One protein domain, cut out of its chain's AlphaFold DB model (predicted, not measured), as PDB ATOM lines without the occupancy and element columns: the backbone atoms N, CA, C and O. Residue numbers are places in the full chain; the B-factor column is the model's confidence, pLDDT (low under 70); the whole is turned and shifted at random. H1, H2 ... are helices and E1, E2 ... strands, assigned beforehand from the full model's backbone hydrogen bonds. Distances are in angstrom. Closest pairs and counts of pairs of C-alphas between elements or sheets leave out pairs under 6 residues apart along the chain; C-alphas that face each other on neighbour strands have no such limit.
ATOM      1  N   SER A  40     177.806 353.432 257.450       81.62
ATOM      2  CA  SER A  40     177.794 351.985 257.699       81.62
ATOM      3  C   SER A  40     177.498 351.170 256.436       81.62
ATOM      4  O   SER A  40     178.187 350.184 256.182       81.62
ATOM      5  N   ILE A  41     176.516 351.582 255.629       89.25
ATOM      6  CA  ILE A  41     176.187 350.919 254.356       89.25
ATOM      7  C   ILE A  41     177.359 351.031 253.373       89.25
ATOM      8  O   ILE A  41     177.708 350.061 252.707       89.25
ATOM      9  N   PHE A  42     177.993 352.203 253.296       85.81
ATOM     10  CA  PHE A  42     179.149 352.422 252.432       85.81
ATOM     11  C   PHE A  42     180.337 351.536 252.828       85.81
ATOM     12  O   PHE A  42     180.927 350.881 251.970       85.81
ATOM     13  N   GLN A  43     180.656 351.464 254.122       86.00
ATOM     14  CA  GLN A  43     181.720 350.596 254.633       86.00
ATOM     15  C   GLN A  43     181.427 349.115 254.375       86.00
ATOM     16  O   GLN A  43     182.331 348.376 253.993       86.00
ATOM     17  N   GLN A  44     180.170 348.690 254.525       87.56
ATOM     18  CA  GLN A  44     179.763 347.322 254.218       87.56
ATOM     19  C   GLN A  44     179.938 347.003 252.729       87.56
ATOM     20  O   GLN A  44     180.587 346.019 252.395       87.56
ATOM     21  N   HIS A  45     179.471 347.871 251.827       88.75
ATOM     22  CA  HIS A  45     179.685 347.688 250.388       88.75
ATOM     23  C   HIS A  45     181.168 347.639 250.005       88.75
ATOM     24  O   HIS A  45     181.554 346.869 249.125       88.75
ATOM     25  N   GLN A  46     182.008 348.447 250.655       86.81
ATOM     26  CA  GLN A  46     183.450 348.412 250.435       86.81
ATOM     27  C   GLN A  46     184.051 347.077 250.896       86.81
ATOM     28  O   GLN A  46     184.840 346.483 250.162       86.81
ATOM     29  N   ALA A  47     183.659 346.587 252.074       87.50
ATOM     30  CA  ALA A  47     184.098 345.293 252.589       87.50
ATOM     31  C   ALA A  47     183.663 344.136 251.673       87.50
ATOM     32  O   ALA A  47     184.498 343.307 251.313       87.50
ATOM     33  N   ASP A  48     182.405 344.129 251.225       90.00
ATOM     34  CA  ASP A  48     181.865 343.117 250.309       90.00
ATOM     35  C   ASP A  48     182.612 343.122 248.965       90.00
ATOM     36  O   ASP A  48     182.952 342.072 248.420       90.00
ATOM     37  N   SER A  49     182.929 344.311 248.437       87.75
ATOM     38  CA  SER A  49     183.703 344.446 247.200       87.75
ATOM     39  C   SER A  49     185.129 343.914 247.345       87.75
ATOM     40  O   SER A  49     185.650 343.323 246.401       87.75
ATOM     41  N   ILE A  50     185.770 344.138 248.495       89.62
ATOM     42  CA  ILE A  50     187.119 343.626 248.773       89.62
ATOM     43  C   ILE A  50     187.084 342.104 248.920       89.62
ATOM     44  O   ILE A  50     187.938 341.426 248.353       89.62
ATOM     45  N   ALA A  51     186.094 341.567 249.637       89.12
ATOM     46  CA  ALA A  51     185.915 340.127 249.800       89.12
ATOM     47  C   ALA A  51     185.726 339.437 248.442       89.12
ATOM     48  O   ALA A  51     186.462 338.509 248.122       89.12
ATOM     49  N   LYS A  52     184.847 339.976 247.590       87.94
ATOM     50  CA  LYS A  52     184.623 339.456 246.238       87.94
ATOM     51  C   LYS A  52     185.882 339.506 245.366       87.94
ATOM     52  O   LYS A  52     186.175 338.548 244.659       87.94
ATOM     53  N   ALA A  53     186.635 340.606 245.414       87.25
ATOM     54  CA  ALA A  53     187.884 340.726 244.660       87.25
ATOM     55  C   ALA A  53     188.941 339.715 245.134       87.25
ATOM     56  O   ALA A  53     189.701 339.187 244.325       87.25
ATOM     57  N   LYS A  54     188.974 339.427 246.439       90.50
ATOM     58  CA  LYS A  54     189.857 338.415 247.018       90.50
ATOM     59  C   LYS A  54     189.459 337.002 246.582       90.50
ATOM     60  O   LYS A  54     190.325 336.251 246.158       90.50
ATOM     61  N   GLU A  55     188.172 336.670 246.630       88.12
ATOM     62  CA  GLU A  55     187.655 335.381 246.151       88.12
ATOM     63  C   GLU A  55     187.938 335.171 244.655       88.12
ATOM     64  O   GLU A  55     188.365 334.092 244.252       88.12
ATOM     65  N   GLU A  56     187.766 336.209 243.827       87.69
ATOM     66  CA  GLU A  56     188.102 336.143 242.400       87.69
ATOM     67  C   GLU A  56     189.606 335.917 242.184       87.69
ATOM     68  O   GLU A  56     189.989 335.100 241.349       87.69
ATOM     69  N   ALA A  57     190.465 336.600 242.948       88.75
ATOM     70  CA  ALA A  57     191.911 336.404 242.878       88.75
ATOM     71  C   ALA A  57     192.314 334.970 243.262       88.75
ATOM     72  O   ALA A  57     193.039 334.327 242.509       88.75
ATOM     73  N   GLU A  58     191.781 334.438 244.366       90.31
ATOM     74  CA  GLU A  58     192.036 333.058 244.800       90.31
ATOM     75  C   GLU A  58     191.550 332.029 243.766       90.31
ATOM     76  O   GLU A  58     192.231 331.039 243.489       90.31
ATOM     77  N   LEU A  59     190.388 332.260 243.145       90.50
ATOM     78  CA  LEU A  59     189.883 331.404 242.072       90.50
ATOM     79  C   LEU A  59     190.778 331.464 240.824       90.50
ATOM     80  O   LEU A  59     191.015 330.443 240.180       90.50
ATOM     81  N   ASN A  60     191.282 332.647 240.479       91.00
ATOM     82  CA  ASN A  60     192.193 332.819 239.353       91.00
ATOM     83  C   ASN A  60     193.536 332.125 239.597       91.00
ATOM     84  O   ASN A  60     194.045 331.487 238.675       91.00
ATOM     85  N   ASP A  61     194.068 332.171 240.819       91.19
ATOM     86  CA  ASP A  61     195.283 331.443 241.194       91.19
ATOM     87  C   ASP A  61     195.092 329.928 241.024       91.19
ATOM     88  O   ASP A  61     195.910 329.274 240.377       91.19
ATOM     89  N   LYS A  62     193.952 329.374 241.462       92.06
ATOM     90  CA  LYS A  62     193.612 327.956 241.232       92.06
ATOM     91  C   LYS A  62     193.532 327.593 239.746       92.06
ATOM     92  O   LYS A  62     193.992 326.528 239.339       92.06
ATOM     93  N   LYS A  63     192.978 328.473 238.905       92.69
ATOM     94  CA  LYS A  63     192.937 328.267 237.443       92.69
ATOM     95  C   LYS A  63     194.329 328.312 236.816       92.69
ATOM     96  O   LYS A  63     194.600 327.563 235.877       92.69
ATOM     97  N   ILE A  64     195.213 329.167 237.331       91.75
ATOM     98  CA  ILE A  64     196.620 329.214 236.921       91.75
ATOM     99  C   ILE A  64     197.321 327.909 237.302       91.75
ATOM    100  O   ILE A  64     197.973 327.320 236.442       91.75
ATOM    101  N   GLU A  65     197.153 327.422 238.533       89.62
ATOM    102  CA  GLU A  65     197.707 326.134 238.982       89.62
ATOM    103  C   GLU A  65     197.199 324.967 238.126       89.62
ATOM    104  O   GLU A  65     197.983 324.122 237.686       89.62
ATOM    105  N   PHE A  66     195.902 324.953 237.815       88.56
ATOM    106  CA  PHE A  66     195.307 323.988 236.897       88.56
ATOM    107  C   PHE A  66     195.988 324.020 235.524       88.56
ATOM    108  O   PHE A  66     196.459 322.986 235.052       88.56
ATOM    109  N   LEU A  67     196.120 325.198 234.902       88.88
ATOM    110  CA  LEU A  67     196.794 325.333 233.609       88.88
ATOM    111  C   LEU A  67     198.269 324.920 233.684       88.88
ATOM    112  O   LEU A  67     198.747 324.224 232.792       88.88
ATOM    113  N   GLN A  68     198.995 325.281 234.745       85.56
ATOM    114  CA  GLN A  68     200.369 324.813 234.958       85.56
ATOM    115  C   GLN A  68     200.432 323.280 235.012       85.56
ATOM    116  O   GLN A  68     201.322 322.682 234.406       85.56
ATOM    117  N   GLY A  69     199.467 322.642 235.680       80.31
ATOM    118  CA  GLY A  69     199.309 321.189 235.704       80.31
ATOM    119  C   GLY A  69     199.055 320.597 234.317       80.31
ATOM    120  O   GLY A  69     199.700 319.617 233.949       80.31
ATOM    121  N   ILE A  70     198.175 321.211 233.520       80.31
ATOM    122  CA  ILE A  70     197.919 320.821 232.125       80.31
ATOM    123  C   ILE A  70     199.220 320.872 231.316       80.31
ATOM    124  O   ILE A  70     199.633 319.870 230.735       80.31
ATOM    125  N   TYR A  71     199.916 322.007 231.324       76.50
ATOM    126  CA  TYR A  71     201.099 322.193 230.493       76.50
ATOM    127  C   TYR A  71     202.307 321.368 230.918       76.50
ATOM    128  O   TYR A  71     203.019 320.863 230.054       76.50
ATOM    129  N   LYS A  72     202.521 321.174 232.225       69.81
ATOM    130  CA  LYS A  72     203.559 320.265 232.727       69.81
ATOM    131  C   LYS A  72     203.423 318.879 232.102       69.81
ATOM    132  O   LYS A  72     204.422 318.226 231.830       69.81
ATOM    133  N   ASN A  73     202.200 318.429 231.869       61.81
ATOM    134  CA  ASN A  73     201.963 317.096 231.351       61.81
ATOM    135  C   ASN A  73     201.838 317.067 229.809       61.81
ATOM    136  O   ASN A  73     202.146 316.049 229.202       61.81
ATOM    137  N   VAL A  74     201.395 318.158 229.158       61.88
ATOM    138  CA  VAL A  74     201.343 318.277 227.681       61.88
ATOM    139  C   VAL A  74     202.747 318.318 227.082       61.88
ATOM    140  O   VAL A  74     202.986 317.679 226.068       61.88
ATOM    141  N   ILE A  75     203.665 319.024 227.738       57.62
ATOM    142  CA  ILE A  75     205.033 319.243 227.262       57.62
ATOM    143  C   ILE A  75     205.958 318.076 227.625       57.62
ATOM    144  O   ILE A  75     206.797 317.676 226.828       57.62
ATOM    145  N   TYR A  76     205.818 317.504 228.825       55.44
ATOM    146  CA  TYR A  76     206.673 316.405 229.279       55.44
ATOM    147  C   TYR A  76     205.918 315.079 229.250       55.44
ATOM    148  O   TYR A  76     205.614 314.495 230.294       55.44
ATOM    149  N   THR A  77     205.616 314.586 228.050       54.03
ATOM    150  CA  THR A  77     204.907 313.307 227.861       54.03
ATOM    151  C   THR A  77     205.656 312.113 228.479       54.03
ATOM    152  O   THR A  77     205.030 311.171 228.966       54.03
ATOM    153  N   GLU A  78     206.988 312.195 228.571       49.91
ATOM    154  CA  GLU A  78     207.882 311.234 229.238       49.91
ATOM    155  C   GLU A  78     207.657 311.102 230.757       49.91
ATOM    156  O   GLU A  78     207.861 310.029 231.328       49.91
ATOM    157  N   ASN A  79     207.158 312.154 231.420       47.31
ATOM    158  CA  ASN A  79     206.860 312.147 232.857       47.31
ATOM    159  C   ASN A  79     205.527 311.465 233.191       47.31
ATOM    160  O   ASN A  79     205.190 311.306 234.366       47.31
ATOM    161  N   VAL A  80     204.761 311.062 232.174       45.94
ATOM    162  CA  VAL A  80     203.419 310.501 232.350       45.94
ATOM    163  C   VAL A  80     203.415 308.964 232.395       45.94
ATOM    164  O   VAL A  80     202.378 308.331 232.600       45.94
ATOM    165  N   GLY A  81     204.596 308.346 232.311       42.78
ATOM    166  CA  GLY A  81     204.756 306.895 232.322       42.78
ATOM    167  C   GLY A  81     204.423 306.250 230.968       42.78
ATOM    168  O   GLY A  81     204.091 306.938 230.007       42.78
ATOM    169  N   PRO A  82     204.509 304.912 230.855       46.91
ATOM    170  CA  PRO A  82     204.489 304.202 229.569       46.91
ATOM    171  C   PRO A  82     203.157 304.265 228.791       46.91
ATOM    172  O   PRO A  82     203.117 303.832 227.642       46.91
ATOM    173  N   ASN A  83     202.080 304.807 229.372       50.09
ATOM    174  CA  ASN A  83     200.745 304.856 228.765       50.09
ATOM    175  C   ASN A  83     200.343 306.290 228.374       50.09
ATOM    176  O   ASN A  83     199.444 306.884 228.973       50.09
ATOM    177  N   ALA A  84     200.959 306.843 227.327       48.28
ATOM    178  CA  ALA A  84     200.568 308.137 226.749       48.28
ATOM    179  C   ALA A  84     199.067 308.207 226.360       48.28
ATOM    180  O   ALA A  84     198.454 309.276 226.394       48.28
ATOM    181  N   THR A  85     198.444 307.060 226.063       52.97
ATOM    182  CA  THR A  85     197.022 306.927 225.702       52.97
ATOM    183  C   THR A  85     196.069 307.248 226.860       52.97
ATOM    184  O   THR A  85     195.054 307.911 226.652       52.97
ATOM    185  N   ASP A  86     196.406 306.849 228.093       57.03
ATOM    186  CA  ASP A  86     195.599 307.155 229.288       57.03
ATOM    187  C   ASP A  86     195.665 308.649 229.641       57.03
ATOM    188  O   ASP A  86     194.744 309.214 230.233       57.03
ATOM    189  N   TYR A  87     196.768 309.301 229.274       54.81
ATOM    190  CA  TYR A  87     197.022 310.703 229.564       54.81
ATOM    191  C   TYR A  87     196.266 311.652 228.635       54.81
ATOM    192  O   TYR A  87     195.582 312.555 229.120       54.81
ATOM    193  N   ALA A  88     196.313 311.412 227.320       62.28
ATOM    194  CA  ALA A  88     195.503 312.167 226.369       62.28
ATOM    195  C   ALA A  88     194.011 312.086 226.743       62.28
ATOM    196  O   ALA A  88     193.330 313.107 226.778       62.28
ATOM    197  N   GLY A  89     193.525 310.906 227.151       64.25
ATOM    198  CA  GLY A  89     192.158 310.738 227.658       64.25
ATOM    199  C   GLY A  89     191.856 311.560 228.921       64.25
ATOM    200  O   GLY A  89     190.795 312.178 229.019       64.25
ATOM    201  N   LYS A  90     192.795 311.629 229.877       68.00
ATOM    202  CA  LYS A  90     192.658 312.443 231.100       68.00
ATOM    203  C   LYS A  90     192.758 313.944 230.855       68.00
ATOM    204  O   LYS A  90     192.200 314.695 231.643       68.00
ATOM    205  N   LEU A  91     193.462 314.382 229.817       75.75
ATOM    206  CA  LEU A  91     193.542 315.792 229.454       75.75
ATOM    207  C   LEU A  91     192.282 316.239 228.709       75.75
ATOM    208  O   LEU A  91     191.706 317.274 229.029       75.75
ATOM    209  N   VAL A  92     191.821 315.423 227.757       79.50
ATOM    210  CA  VAL A  92     190.635 315.710 226.938       79.50
ATOM    211  C   VAL A  92     189.376 315.871 227.786       79.50
ATOM    212  O   VAL A  92     188.522 316.677 227.430       79.50
ATOM    213  N   LYS A  93     189.271 315.192 228.937       82.25
ATOM    214  CA  LYS A  93     188.130 315.374 229.853       82.25
ATOM    215  C   LYS A  93     188.002 316.811 230.383       82.25
ATOM    216  O   LYS A  93     186.898 317.241 230.678       82.25
ATOM    217  N   HIS A  94     189.111 317.549 230.455       87.62
ATOM    218  CA  HIS A  94     189.150 318.941 230.898       87.62
ATOM    219  C   HIS A  94     189.082 319.935 229.731       87.62
ATOM    220  O   HIS A  94     189.342 321.125 229.906       87.62
ATOM    221  N   ILE A  95     188.761 319.476 228.521       89.12
ATOM    222  CA  ILE A  95     188.624 320.316 227.333       89.12
ATOM    223  C   ILE A  95     187.188 320.203 226.839       89.12
ATOM    224  O   ILE A  95     186.677 319.116 226.571       89.12
ATOM    225  N   SER A  96     186.524 321.348 226.689       92.44
ATOM    226  CA  SER A  96     185.138 321.368 226.225       92.44
ATOM    227  C   SER A  96     184.994 320.725 224.835       92.44
ATOM    228  O   SER A  96     185.884 320.878 223.989       92.44
ATOM    229  N   PRO A  97     183.845 320.094 224.521       91.31
ATOM    230  CA  PRO A  97     183.635 319.433 223.231       91.31
ATOM    231  C   PRO A  97     183.897 320.332 222.015       91.31
ATOM    232  O   PRO A  97     184.425 319.866 221.007       91.31
ATOM    233  N   LYS A  98     183.579 321.631 222.104       93.81
ATOM    234  CA  LYS A  98     183.819 322.592 221.015       93.81
ATOM    235  C   LYS A  98     185.311 322.855 220.769       93.81
ATOM    236  O   LYS A  98     185.716 322.968 219.616       93.81
ATOM    237  N   VAL A  99     186.120 322.929 221.828       93.25
ATOM    238  CA  VAL A  99     187.574 323.119 221.713       93.25
ATOM    239  C   VAL A  99     188.216 321.823 221.222       93.25
ATOM    240  O   VAL A  99     188.979 321.860 220.261       93.25
ATOM    241  N   THR A 100     187.820 320.675 221.781       90.31
ATOM    242  CA  THR A 100     188.252 319.344 221.325       90.31
ATOM    243  C   THR A 100     187.984 319.152 219.834       90.31
ATOM    244  O   THR A 100     188.872 318.720 219.098       90.31
ATOM    245  N   LYS A 101     186.791 319.537 219.360       90.12
ATOM    246  CA  LYS A 101     186.440 319.482 217.938       90.12
ATOM    247  C   LYS A 101     187.368 320.353 217.091       90.12
ATOM    248  O   LYS A 101     187.934 319.849 216.133       90.12
ATOM    249  N   ALA A 102     187.578 321.618 217.460       91.06
ATOM    250  CA  ALA A 102     188.462 322.513 216.710       91.06
ATOM    251  C   ALA A 102     189.911 322.000 216.637       91.06
ATOM    252  O   ALA A 102     190.547 322.104 215.595       91.06
ATOM    253  N   MET A 103     190.417 321.405 217.720       88.56
ATOM    254  CA  MET A 103     191.754 320.803 217.744       88.56
ATOM    255  C   MET A 103     191.846 319.520 216.910       88.56
ATOM    256  O   MET A 103     192.918 319.177 216.424       88.56
ATOM    257  N   THR A 104     190.742 318.786 216.777       86.56
ATOM    258  CA  THR A 104     190.675 317.570 215.953       86.56
ATOM    259  C   THR A 104     190.591 317.932 214.470       86.56
ATOM    260  O   THR A 104     191.316 317.363 213.657       86.56
ATOM    261  N   ASP A 105     189.745 318.913 214.144       87.38
ATOM    262  CA  ASP A 105     189.487 319.396 212.786       87.38
ATOM    263  C   ASP A 105     190.648 320.205 212.191       87.38
ATOM    264  O   ASP A 105     190.655 320.441 210.985       87.38
ATOM    265  N   TYR A 106     191.590 320.682 213.016       86.12
ATOM    266  CA  TYR A 106     192.753 321.425 212.534       86.12
ATOM    267  C   TYR A 106     193.527 320.581 211.523       86.12
ATOM    268  O   TYR A 106     193.978 319.485 211.851       86.12
ATOM    269  N   ASP A 107     193.669 321.092 210.308       83.12
ATOM    270  CA  ASP A 107     194.472 320.476 209.260       83.12
ATOM    271  C   ASP A 107     195.901 321.014 209.366       83.12
ATOM    272  O   ASP A 107     196.145 322.199 209.141       83.12
ATOM    273  N   ASP A 108     196.832 320.150 209.762       75.75
ATOM    274  CA  ASP A 108     198.256 320.473 209.846       75.75
ATOM    275  C   ASP A 108     198.987 320.275 208.510       75.75
ATOM    276  O   ASP A 108     200.200 320.475 208.439       75.75
ATOM    277  N   GLY A 109     198.260 319.924 207.441       75.19
ATOM    278  CA  GLY A 109     198.812 319.694 206.111       75.19
ATOM    279  C   GLY A 109     199.611 318.395 205.992       75.19
ATOM    280  O   GLY A 109     200.283 318.199 204.979       75.19
ATOM    281  N   MET A 110     199.565 317.520 207.005       68.62
ATOM    282  CA  MET A 110     200.146 316.178 206.946       68.62
ATOM    283  C   MET A 110     199.220 315.238 206.166       68.62
ATOM    284  O   MET A 110     198.001 315.247 206.351       68.62
ATOM    285  N   ASP A 111     199.794 314.379 205.320       59.06
ATOM    286  CA  ASP A 111     199.023 313.368 204.597       59.06
ATOM    287  C   ASP A 111     198.276 312.444 205.579       59.06
ATOM    288  O   ASP A 111     198.830 311.966 206.574       59.06
ATOM    289  N   ALA A 112     197.005 312.163 205.270       55.88
ATOM    290  CA  ALA A 112     196.061 311.442 206.131       55.88
ATOM    291  C   ALA A 112     196.546 310.058 206.617       55.88
ATOM    292  O   ALA A 112     196.018 309.542 207.601       55.88
ATOM    293  N   GLU A 113     197.555 309.464 205.968       54.03
ATOM    294  CA  GLU A 113     198.180 308.198 206.381       54.03
ATOM    295  C   GLU A 113     198.932 308.280 207.721       54.03
ATOM    296  O   GLU A 113     199.138 307.246 208.356       54.03
ATOM    297  N   TYR A 114     199.291 309.483 208.187       51.41
ATOM    298  CA  TYR A 114     200.036 309.694 209.437       51.41
ATOM    299  C   TYR A 114     199.239 310.403 210.543       51.41
ATOM    300  O   TYR A 114     199.774 310.656 211.624       51.41
ATOM    301  N   VAL A 115     197.956 310.705 210.321       55.44
ATOM    302  CA  VAL A 115     197.154 311.471 211.285       55.44
ATOM    303  C   VAL A 115     196.660 310.555 212.405       55.44
ATOM    304  O   VAL A 115     195.772 309.723 212.215       55.44
ATOM    305  N   ALA A 116     197.215 310.725 213.607       56.09
ATOM    306  CA  ALA A 116     196.669 310.096 214.803       56.09
ATOM    307  C   ALA A 116     195.230 310.608 215.045       56.09
ATOM    308  O   ALA A 116     195.016 311.823 215.087       56.09
ATOM    309  N   PRO A 117     194.230 309.721 215.209       64.56
ATOM    310  CA  PRO A 117     192.859 310.147 215.458       64.56
ATOM    311  C   PRO A 117     192.751 310.790 216.847       64.56
ATOM    312  O   PRO A 117     193.055 310.154 217.856       64.56
ATOM    313  N   GLY A 118     192.294 312.042 216.909       72.81
ATOM    314  CA  GLY A 118     192.039 312.748 218.167       72.81
ATOM    315  C   GLY A 118     192.417 314.232 218.139       72.81
ATOM    316  O   GLY A 118     192.887 314.742 217.120       72.81
ATOM    317  N   PRO A 119     192.200 314.947 219.256       80.06
ATOM    318  CA  PRO A 119     192.556 316.354 219.361       80.06
ATOM    319  C   PRO A 119     194.075 316.529 219.362       80.06
ATOM    320  O   PRO A 119     194.795 315.886 220.126       80.06
ATOM    321  N   LYS A 120     194.556 317.459 218.538       81.69
ATOM    322  CA  LYS A 120     195.971 317.823 218.441       81.69
ATOM    323  C   LYS A 120     196.378 318.684 219.640       81.69
ATOM    324  O   LYS A 120     196.236 319.903 219.631       81.69
ATOM    325  N   LEU A 121     196.831 318.037 220.716       80.12
ATOM    326  CA  LEU A 121     197.116 318.681 222.009       80.12
ATOM    327  C   LEU A 121     198.237 319.724 221.952       80.12
ATOM    328  O   LEU A 121     198.204 320.681 222.725       80.12
ATOM    329  N   TYR A 122     199.158 319.597 220.995       77.50
ATOM    330  CA  TYR A 122     200.209 320.585 220.757       77.50
ATOM    331  C   TYR A 122     199.655 321.973 220.396       77.50
ATOM    332  O   TYR A 122     200.310 322.978 220.639       77.50
ATOM    333  N   LEU A 123     198.403 322.077 219.929       80.62
ATOM    334  CA  LEU A 123     197.740 323.361 219.662       80.62
ATOM    335  C   LEU A 123     197.483 324.192 220.928       80.62
ATOM    336  O   LEU A 123     197.242 325.400 220.837       80.62
ATOM    337  N   LEU A 124     197.553 323.568 222.112       81.06
ATOM    338  CA  LEU A 124     197.587 324.276 223.393       81.06
ATOM    339  C   LEU A 124     198.909 325.031 223.589       81.06
ATOM    340  O   LEU A 124     198.959 325.930 224.423       81.06
ATOM    341  N   GLY A 125     199.934 324.728 222.792       70.56
ATOM    342  CA  GLY A 125     201.141 325.524 222.607       70.56
ATOM    343  C   GLY A 125     202.452 324.765 222.831       70.56
ATOM    344  O   GLY A 125     203.382 325.302 223.418       70.56
ATOM    345  N   ASP A 126     202.516 323.514 222.386       69.94
ATOM    346  CA  ASP A 126     203.770 322.769 222.297       69.94
ATOM    347  C   ASP A 126     204.377 322.963 220.898       69.94
ATOM    348  O   ASP A 126     203.693 322.768 219.896       69.94
ATOM    349  N   GLU A 127     205.647 323.362 220.842       56.00
ATOM    350  CA  GLU A 127     206.378 323.642 219.594       56.00
ATOM    351  C   GLU A 127     207.675 322.817 219.458       56.00
ATOM    352  O   GLU A 127     208.484 323.076 218.569       56.00
ATOM    353  N   GLY A 128     207.865 321.770 220.272       55.38
ATOM    354  CA  GLY A 128     208.966 320.813 220.095       55.38
ATOM    355  C   GLY A 128     210.177 321.026 221.008       55.38
ATOM    356  O   GLY A 128     210.092 321.710 222.022       55.38
ATOM    357  N   ASP A 129     211.290 320.356 220.682       53.53
ATOM    358  CA  ASP A 129     212.462 320.155 221.551       53.53
ATOM    359  C   ASP A 129     213.107 321.466 222.034       53.53
ATOM    360  O   ASP A 129     213.984 322.053 221.396       53.53
ATOM    361  N   TYR A 130     212.705 321.911 223.222       59.25
ATOM    362  CA  TYR A 130     213.364 322.991 223.942       59.25
ATOM    363  C   TYR A 130     214.528 322.423 224.758       59.25
ATOM    364  O   TYR A 130     214.307 321.700 225.733       59.25
ATOM    365  N   GLU A 131     215.771 322.794 224.430       52.62
ATOM    366  CA  GLU A 131     216.913 322.504 225.305       52.62
ATOM    367  C   GLU A 131     216.691 323.169 226.679       52.62
ATOM    368  O   GLU A 131     216.751 324.390 226.824       52.62
ATOM    369  N   GLY A 132     216.390 322.353 227.696       58.91
ATOM    370  CA  GLY A 132     216.062 322.805 229.056       58.91
ATOM    371  C   GLY A 132     214.564 322.931 229.369       58.91
ATOM    372  O   GLY A 132     214.218 323.269 230.502       58.91
ATOM    373  N   GLY A 133     213.688 322.609 228.411       59.81
ATOM    374  CA  GLY A 133     212.233 322.662 228.548       59.81
ATOM    375  C   GLY A 133     211.632 324.064 228.365       59.81
ATOM    376  O   GLY A 133     212.317 325.074 228.556       59.81
ATOM    377  N   PRO A 134     210.348 324.168 227.985       66.06
ATOM    378  CA  PRO A 134     209.722 325.454 227.726       66.06
ATOM    379  C   PRO A 134     209.439 326.238 229.007       66.06
ATOM    380  O   PRO A 134     208.979 325.705 230.020       66.06
ATOM    381  N   LYS A 135     209.655 327.554 228.946       78.12
ATOM    382  CA  LYS A 135     209.328 328.472 230.047       78.12
ATOM    383  C   LYS A 135     207.890 328.943 229.916       78.12
ATOM    384  O   LYS A 135     207.565 329.646 228.969       78.12
ATOM    385  N   ILE A 136     207.036 328.617 230.878       80.69
ATOM    386  CA  ILE A 136     205.612 328.957 230.799       80.69
ATOM    387  C   ILE A 136     205.302 330.134 231.706       80.69
ATOM    388  O   ILE A 136     205.528 330.080 232.912       80.69
ATOM    389  N   THR A 137     204.736 331.185 231.123       88.50
ATOM    390  CA  THR A 137     204.188 332.317 231.873       88.50
ATOM    391  C   THR A 137     202.702 332.439 231.585       88.50
ATOM    392  O   THR A 137     202.303 332.584 230.429       88.50
ATOM    393  N   ILE A 138     201.890 332.422 232.642       92.12
ATOM    394  CA  ILE A 138     200.433 332.536 232.565       92.12
ATOM    395  C   ILE A 138     200.017 333.883 233.147       92.12
ATOM    396  O   ILE A 138     200.456 334.269 234.226       92.12
ATOM    397  N   THR A 139     199.179 334.618 232.423       94.44
ATOM    398  CA  THR A 139     198.690 335.938 232.830       94.44
ATOM    399  C   THR A 139     197.179 335.993 232.682       94.44
ATOM    400  O   THR A 139     196.661 335.777 231.587       94.44
ATOM    401  N   TYR A 140     196.468 336.312 233.762       94.75
ATOM    402  CA  TYR A 140     195.028 336.560 233.714       94.75
ATOM    403  C   TYR A 140     194.721 337.834 232.914       94.75
ATOM    404  O   TYR A 140     195.380 338.859 233.084       94.75
ATOM    405  N   LEU A 141     193.736 337.760 232.020       94.94
ATOM    406  CA  LEU A 141     193.322 338.850 231.133       94.94
ATOM    407  C   LEU A 141     191.944 339.438 231.480       94.94
ATOM    408  O   LEU A 141     191.554 340.423 230.856       94.94
ATOM    409  N   GLY A 142     191.213 338.850 232.431       92.00
ATOM    410  CA  GLY A 142     189.795 339.146 232.663       92.00
ATOM    411  C   GLY A 142     188.862 338.163 231.950       92.00
ATOM    412  O   GLY A 142     189.270 337.467 231.020       92.00
ATOM    413  N   ASP A 143     187.606 338.096 232.395       92.62
ATOM    414  CA  ASP A 143     186.548 337.250 231.818       92.62
ATOM    415  C   ASP A 143     186.962 335.779 231.645       92.62
ATOM    416  O   ASP A 143     186.692 335.156 230.615       92.62
ATOM    417  N   ASN A 144     187.652 335.220 232.645       94.44
ATOM    418  CA  ASN A 144     188.176 333.848 232.624       94.44
ATOM    419  C   ASN A 144     189.202 333.554 231.513       94.44
ATOM    420  O   ASN A 144     189.527 332.388 231.282       94.44
ATOM    421  N   TRP A 145     189.728 334.575 230.834       97.38
ATOM    422  CA  TRP A 145     190.784 334.421 229.841       97.38
ATOM    423  C   TRP A 145     192.167 334.514 230.468       97.38
ATOM    424  O   TRP A 145     192.460 335.393 231.277       97.38
ATOM    425  N   PHE A 146     193.052 333.646 230.005       96.31
ATOM    426  CA  PHE A 146     194.447 333.571 230.392       96.31
ATOM    427  C   PHE A 146     195.304 333.631 229.133       96.31
ATOM    428  O   PHE A 146     195.052 332.924 228.158       96.31
ATOM    429  N   LYS A 147     196.319 334.491 229.136       95.00
ATOM    430  CA  LYS A 147     197.402 334.469 228.156       95.00
ATOM    431  C   LYS A 147     198.456 333.495 228.652       95.00
ATOM    432  O   LYS A 147     198.973 333.684 229.749       95.00
ATOM    433  N   VAL A 148     198.800 332.514 227.836       91.50
ATOM    434  CA  VAL A 148     199.909 331.603 228.091       91.50
ATOM    435  C   VAL A 148     200.997 331.927 227.080       91.50
ATOM    436  O   VAL A 148     200.761 331.868 225.874       91.50
ATOM    437  N   ASN A 149     202.166 332.322 227.571       87.69
ATOM    438  CA  ASN A 149     203.375 332.426 226.759       87.69
ATOM    439  C   ASN A 149     204.223 331.196 227.065       87.69
ATOM    440  O   ASN A 149     204.452 330.898 228.243       87.69
ATOM    441  N   ILE A 150     204.638 330.486 226.025       80.56
ATOM    442  CA  ILE A 150     205.400 329.246 226.121       80.56
ATOM    443  C   ILE A 150     206.713 329.505 225.407       80.56
ATOM    444  O   ILE A 150     206.769 329.676 224.187       80.56
ATOM    445  N   SER A 151     207.757 329.629 226.219       73.62
ATOM    446  CA  SER A 151     209.034 330.212 225.825       73.62
ATOM    447  C   SER A 151     208.827 331.589 225.166       73.62
ATOM    448  O   SER A 151     207.835 332.274 225.428       73.62
ATOM    449  N   ASP A 152     209.769 332.010 224.324       70.50
ATOM    450  CA  ASP A 152     209.697 333.284 223.599       70.50
ATOM    451  C   ASP A 152     208.990 333.150 222.230       70.50
ATOM    452  O   ASP A 152     209.015 334.084 221.429       70.50
ATOM    453  N   HIS A 153     208.368 331.995 221.953       71.88
ATOM    454  CA  HIS A 153     207.926 331.600 220.610       71.88
ATOM    455  C   HIS A 153     206.408 331.519 220.476       71.88
ATOM    456  O   HIS A 153     205.830 332.209 219.640       71.88
ATOM    457  N   THR A 154     205.749 330.749 221.343       78.75
ATOM    458  CA  THR A 154     204.312 330.495 221.221       78.75
ATOM    459  C   THR A 154     203.518 331.332 222.221       78.75
ATOM    460  O   THR A 154     203.821 331.395 223.416       78.75
ATOM    461  N   THR A 155     202.444 331.967 221.749       88.12
ATOM    462  CA  THR A 155     201.465 332.642 222.612       88.12
ATOM    463  C   THR A 155     200.059 332.152 222.312       88.12
ATOM    464  O   THR A 155     199.521 332.396 221.233       88.12
ATOM    465  N   VAL A 156     199.398 331.592 223.323       91.31
ATOM    466  CA  VAL A 156     198.005 331.145 223.219       91.31
ATOM    467  C   VAL A 156     197.134 331.881 224.233       91.31
ATOM    468  O   VAL A 156     197.603 332.343 225.277       91.31
ATOM    469  N   LYS A 157     195.843 332.029 223.932       95.50
ATOM    470  CA  LYS A 157     194.847 332.452 224.921       95.50
ATOM    471  C   LYS A 157     193.906 331.302 225.220       95.50
ATOM    472  O   LYS A 157     193.326 330.736 224.297       95.50
ATOM    473  N   ILE A 158     193.728 331.014 226.499       95.44
ATOM    474  CA  ILE A 158     192.857 329.950 226.990       95.44
ATOM    475  C   ILE A 158     191.775 330.562 227.861       95.44
ATOM    476  O   ILE A 158     192.064 331.425 228.686       95.44
ATOM    477  N   ARG A 159     190.534 330.113 227.691       96.81
ATOM    478  CA  ARG A 159     189.445 330.420 228.618       96.81
ATOM    479  C   ARG A 159     189.229 329.240 229.554       96.81
ATOM    480  O   ARG A 159     189.078 328.118 229.070       96.81
ATOM    481  N   VAL A 160     189.215 329.499 230.861       95.31
ATOM    482  CA  VAL A 160     189.068 328.469 231.900       95.31
ATOM    483  C   VAL A 160     187.877 328.771 232.797       95.31
ATOM    484  O   VAL A 160     187.845 329.775 233.516       95.31
ATOM    485  N   GLU A 161     186.903 327.876 232.790       93.31
ATOM    486  CA  GLU A 161     185.693 327.965 233.606       93.31
ATOM    487  C   GLU A 161     185.656 326.804 234.601       93.31
ATOM    488  O   GLU A 161     186.315 325.790 234.383       93.31
ATOM    489  N   SER A 162     184.942 326.974 235.715       88.00
ATOM    490  CA  SER A 162     184.633 325.846 236.600       88.00
ATOM    491  C   SER A 162     183.825 324.813 235.820       88.00
ATOM    492  O   SER A 162     183.033 325.194 234.947       88.00
ATOM    493  N   GLU A 163     184.036 323.525 236.085       79.94
ATOM    494  CA  GLU A 163     183.205 322.513 235.445       79.94
ATOM    495  C   GLU A 163     181.738 322.689 235.874       79.94
ATOM    496  O   GLU A 163     181.454 323.114 236.996       79.94
ATOM    497  N   PRO A 164     180.772 322.397 234.983       70.19
ATOM    498  CA  PRO A 164     179.353 322.551 235.304       70.19
ATOM    499  C   PRO A 164     178.886 321.667 236.468       70.19
ATOM    500  O   PRO A 164     177.943 322.036 237.166       70.19
ATOM    501  N   ASP A 165     179.534 320.511 236.638       70.19
ATOM    502  CA  ASP A 165     179.116 319.437 237.545       70.19
ATOM    503  C   ASP A 165     180.044 319.275 238.767       70.19
ATOM    504  O   ASP A 165     179.750 318.469 239.650       70.19
ATOM    505  N   ASP A 166     181.150 320.024 238.819       71.94
ATOM    506  CA  ASP A 166     182.157 319.983 239.883       71.94
ATOM    507  C   ASP A 166     182.815 321.369 240.006       71.94
ATOM    508  O   ASP A 166     183.521 321.842 239.114       71.94
ATOM    509  N   ASP A 167     182.534 322.062 241.107       60.47
ATOM    510  CA  ASP A 167     183.052 323.400 241.393       60.47
ATOM    511  C   ASP A 167     184.526 323.394 241.830       60.47
ATOM    512  O   ASP A 167     185.166 324.453 241.846       60.47
ATOM    513  N   GLU A 168     185.084 322.214 242.121       60.97
ATOM    514  CA  GLU A 168     186.499 322.009 242.425       60.97
ATOM    515  C   GLU A 168     187.338 321.665 241.184       60.97
ATOM    516  O   GLU A 168     188.573 321.674 241.257       60.97
ATOM    517  N   SER A 169     186.706 321.416 240.032       82.56
ATOM    518  CA  SER A 169     187.394 321.126 238.774       82.56
ATOM    519  C   SER A 169     187.206 322.235 237.730       82.56
ATOM    520  O   SER A 169     186.336 323.107 237.811       82.56
ATOM    521  N   PHE A 170     188.099 322.247 236.737       91.31
ATOM    522  CA  PHE A 170     188.170 323.294 235.723       91.31
ATOM    523  C   PHE A 170     188.165 322.712 234.316       91.31
ATOM    524  O   PHE A 170     188.740 321.655 234.051       91.31
ATOM    525  N   MET A 171     187.587 323.473 233.388       92.06
ATOM    526  CA  MET A 171     187.501 323.125 231.980       92.06
ATOM    527  C   MET A 171     188.030 324.240 231.084       92.06
ATOM    528  O   MET A 171     187.727 325.422 231.258       92.06
ATOM    529  N   ILE A 172     188.772 323.840 230.056       93.75
ATOM    530  CA  ILE A 172     189.181 324.694 228.949       93.75
ATOM    531  C   ILE A 172     187.990 324.860 228.000       93.75
ATOM    532  O   ILE A 172     187.636 323.966 227.221       93.75
ATOM    533  N   THR A 173     187.356 326.029 228.063       95.56
ATOM    534  CA  THR A 173     186.162 326.365 227.275       95.56
ATOM    535  C   THR A 173     186.451 327.310 226.117       95.56
ATOM    536  O   THR A 173     185.556 327.614 225.338       95.56
ATOM    537  N   GLY A 174     187.691 327.750 225.934       96.25
ATOM    538  CA  GLY A 174     188.083 328.594 224.811       96.25
ATOM    539  C   GLY A 174     189.565 328.456 224.516       96.25
ATOM    540  O   GLY A 174     190.366 328.252 225.426       96.25
ATOM    541  N   LEU A 175     189.912 328.566 223.238       95.31
ATOM    542  CA  LEU A 175     191.274 328.462 222.736       95.31
ATOM    543  C   LEU A 175     191.440 329.407 221.550       95.31
ATOM    544  O   LEU A 175     190.741 329.289 220.544       95.31
ATOM    545  N   ILE A 176     192.385 330.332 221.660       94.69
ATOM    546  CA  ILE A 176     192.831 331.171 220.553       94.69
ATOM    547  C   ILE A 176     194.329 330.957 220.399       94.69
ATOM    548  O   ILE A 176     195.105 331.356 221.270       94.69
ATOM    549  N   ASN A 177     194.724 330.370 219.278       90.69
ATOM    550  CA  ASN A 177     196.116 330.210 218.894       90.69
ATOM    551  C   ASN A 177     196.272 330.739 217.464       90.69
ATOM    552  O   ASN A 177     195.716 330.176 216.523       90.69
ATOM    553  N   LYS A 178     196.959 331.877 217.321       86.88
ATOM    554  CA  LYS A 178     197.074 332.573 216.032       86.88
ATOM    555  C   LYS A 178     198.003 331.852 215.070       86.88
ATOM    556  O   LYS A 178     197.730 331.889 213.875       86.88
ATOM    557  N   ASP A 179     199.036 331.206 215.597       83.25
ATOM    558  CA  ASP A 179     200.061 330.526 214.808       83.25
ATOM    559  C   ASP A 179     199.450 329.337 214.048       83.25
ATOM    560  O   ASP A 179     199.844 329.039 212.925       83.25
ATOM    561  N   TYR A 180     198.371 328.768 214.599       82.06
ATOM    562  CA  TYR A 180     197.582 327.692 213.991       82.06
ATOM    563  C   TYR A 180     196.186 328.124 213.508       82.06
ATOM    564  O   TYR A 180     195.338 327.287 213.213       82.06
ATOM    565  N   GLY A 181     195.880 329.426 213.472       86.75
ATOM    566  CA  GLY A 181     194.574 329.921 213.011       86.75
ATOM    567  C   GLY A 181     193.353 329.478 213.843       86.75
ATOM    568  O   GLY A 181     192.217 329.628 213.391       86.75
ATOM    569  N   ILE A 182     193.550 328.967 215.063       90.06
ATOM    570  CA  ILE A 182     192.478 328.512 215.957       90.06
ATOM    571  C   ILE A 182     191.848 329.704 216.685       90.06
ATOM    572  O   ILE A 182     192.541 330.535 217.277       90.06
ATOM    573  N   ASN A 183     190.514 329.778 216.681       94.25
ATOM    574  CA  ASN A 183     189.753 330.840 217.344       94.25
ATOM    575  C   ASN A 183     188.395 330.330 217.859       94.25
ATOM    576  O   ASN A 183     187.360 330.508 217.218       94.25
ATOM    577  N   VAL A 184     188.410 329.706 219.035       95.75
ATOM    578  CA  VAL A 184     187.233 329.218 219.765       95.75
ATOM    579  C   VAL A 184     187.052 330.065 221.026       95.75
ATOM    580  O   VAL A 184     187.956 330.132 221.856       95.75
ATOM    581  N   LYS A 185     185.893 330.713 221.181       92.38
ATOM    582  CA  LYS A 185     185.586 331.633 222.294       92.38
ATOM    583  C   LYS A 185     184.566 331.074 223.276       92.38
ATOM    584  O   LYS A 185     183.741 330.236 222.843       92.38
TER     585      LYS A 185
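AT A GLANCE: This is residues 40 to 185 of the 185 residues of an uncharacterized protein of Prevotella mizrahii (UniProt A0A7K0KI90). A curved antiparallel sheet of five strands, E1 to E5, curls round residues 57 to 72 of one long helix, H1, whose residues 40 to 56 stick out as a straight arm. The short helix H4 packs on E4 and E5, while H2 and H3 follow the inner end of H1. The printed part has 146 residues, with five named helices and then five named strands along it; the sheet's order is E1 - E2 - E3 - E4 - E5, and the class is mixed, helices and strands. The whole is only just compact, close to loose, with a radius of gyration of the C-alphas of 17.6 A, and spans 70 by 33 by 31 A, the arm making the length.

IN THESE COORDINATES: H1, residues 40 to 75, begins with C-alpha 40 at (177.794, 351.985, 257.699) and runs 52.3 A to C-alpha 75 at (205.033, 319.243, 227.262). H2 is residues 77 to 80, H3 residues 84 to 92 (12.5 A), H4 residues 97 to 105 (12.0 A) and H5 residues 121 to 124. The strands are E1, residues 136 to 142 (18.9 A), E2, residues 145 to 150 (15.9 A), E3, residues 154 to 162 (25.4 A), E4, residues 170 to 177 (19.9 A), and E5, residues 182 to 184, ending at C-alpha 184 (187.233, 329.218, 219.765).

HOW THE PARTS SIT: The strands form a meander, each the antiparallel neighbour of the one before, in a strongly twisted sheet; E4 bends by 54 degrees at residue 173. Within hydrogen-bond range are N 139 and O 147 of the neighbours E1 and E2 at 2.8 A, N 148 and O 156 of the neighbours E2 and E3 at 2.8 A, N 159 and O 174 of the neighbours E3 and E4 at 2.9 A, and N 184 and O 175 of the neighbours E4 and E5 at 2.8 A. H1 is on one face of the sheet, giving two layers, a helix over a sheet; the closest C-alphas of H1 and E1 are those of Ile 64 and Ile 138, 6.7 A. H4 is on the sheet at a height of 8.7 A, over E4 and only just over E5, with 3 C-alphas; its line stands at 19 degrees to E4 on the local plane, along the strands. The closest C-alphas of H4 and E4 are those of Val 99 and Gly 174, 6.3 A. H5 only grazes the sheet, with residues 123 to 124. H1 and H3 are close but not clearly touching, C-alphas of Ile 70 and Leu 91 at 7.2 A, at a shallow tilt of 23 degrees, opposite ways. H2 is close but not clearly touching H1, and H2 is not on the sheet. Every O i to N i+4 pair is within hydrogen-bond range in H1, H3 and H4; H2 and H5 are too short for such a pair.

THE WHOLE: The C-alphas farthest apart are those of Ser 40 and Glu 113, 70.5 A. The printed part has no cut and ends at residue 185, the chain's last. The links from H4 to H5 and from H5 to E1 are long. Confidence is under 70 in residues 72 to 90, 110 to 117, 126 to 134 and 167 to 168; the mean pLDDT of the printed part is 79.2.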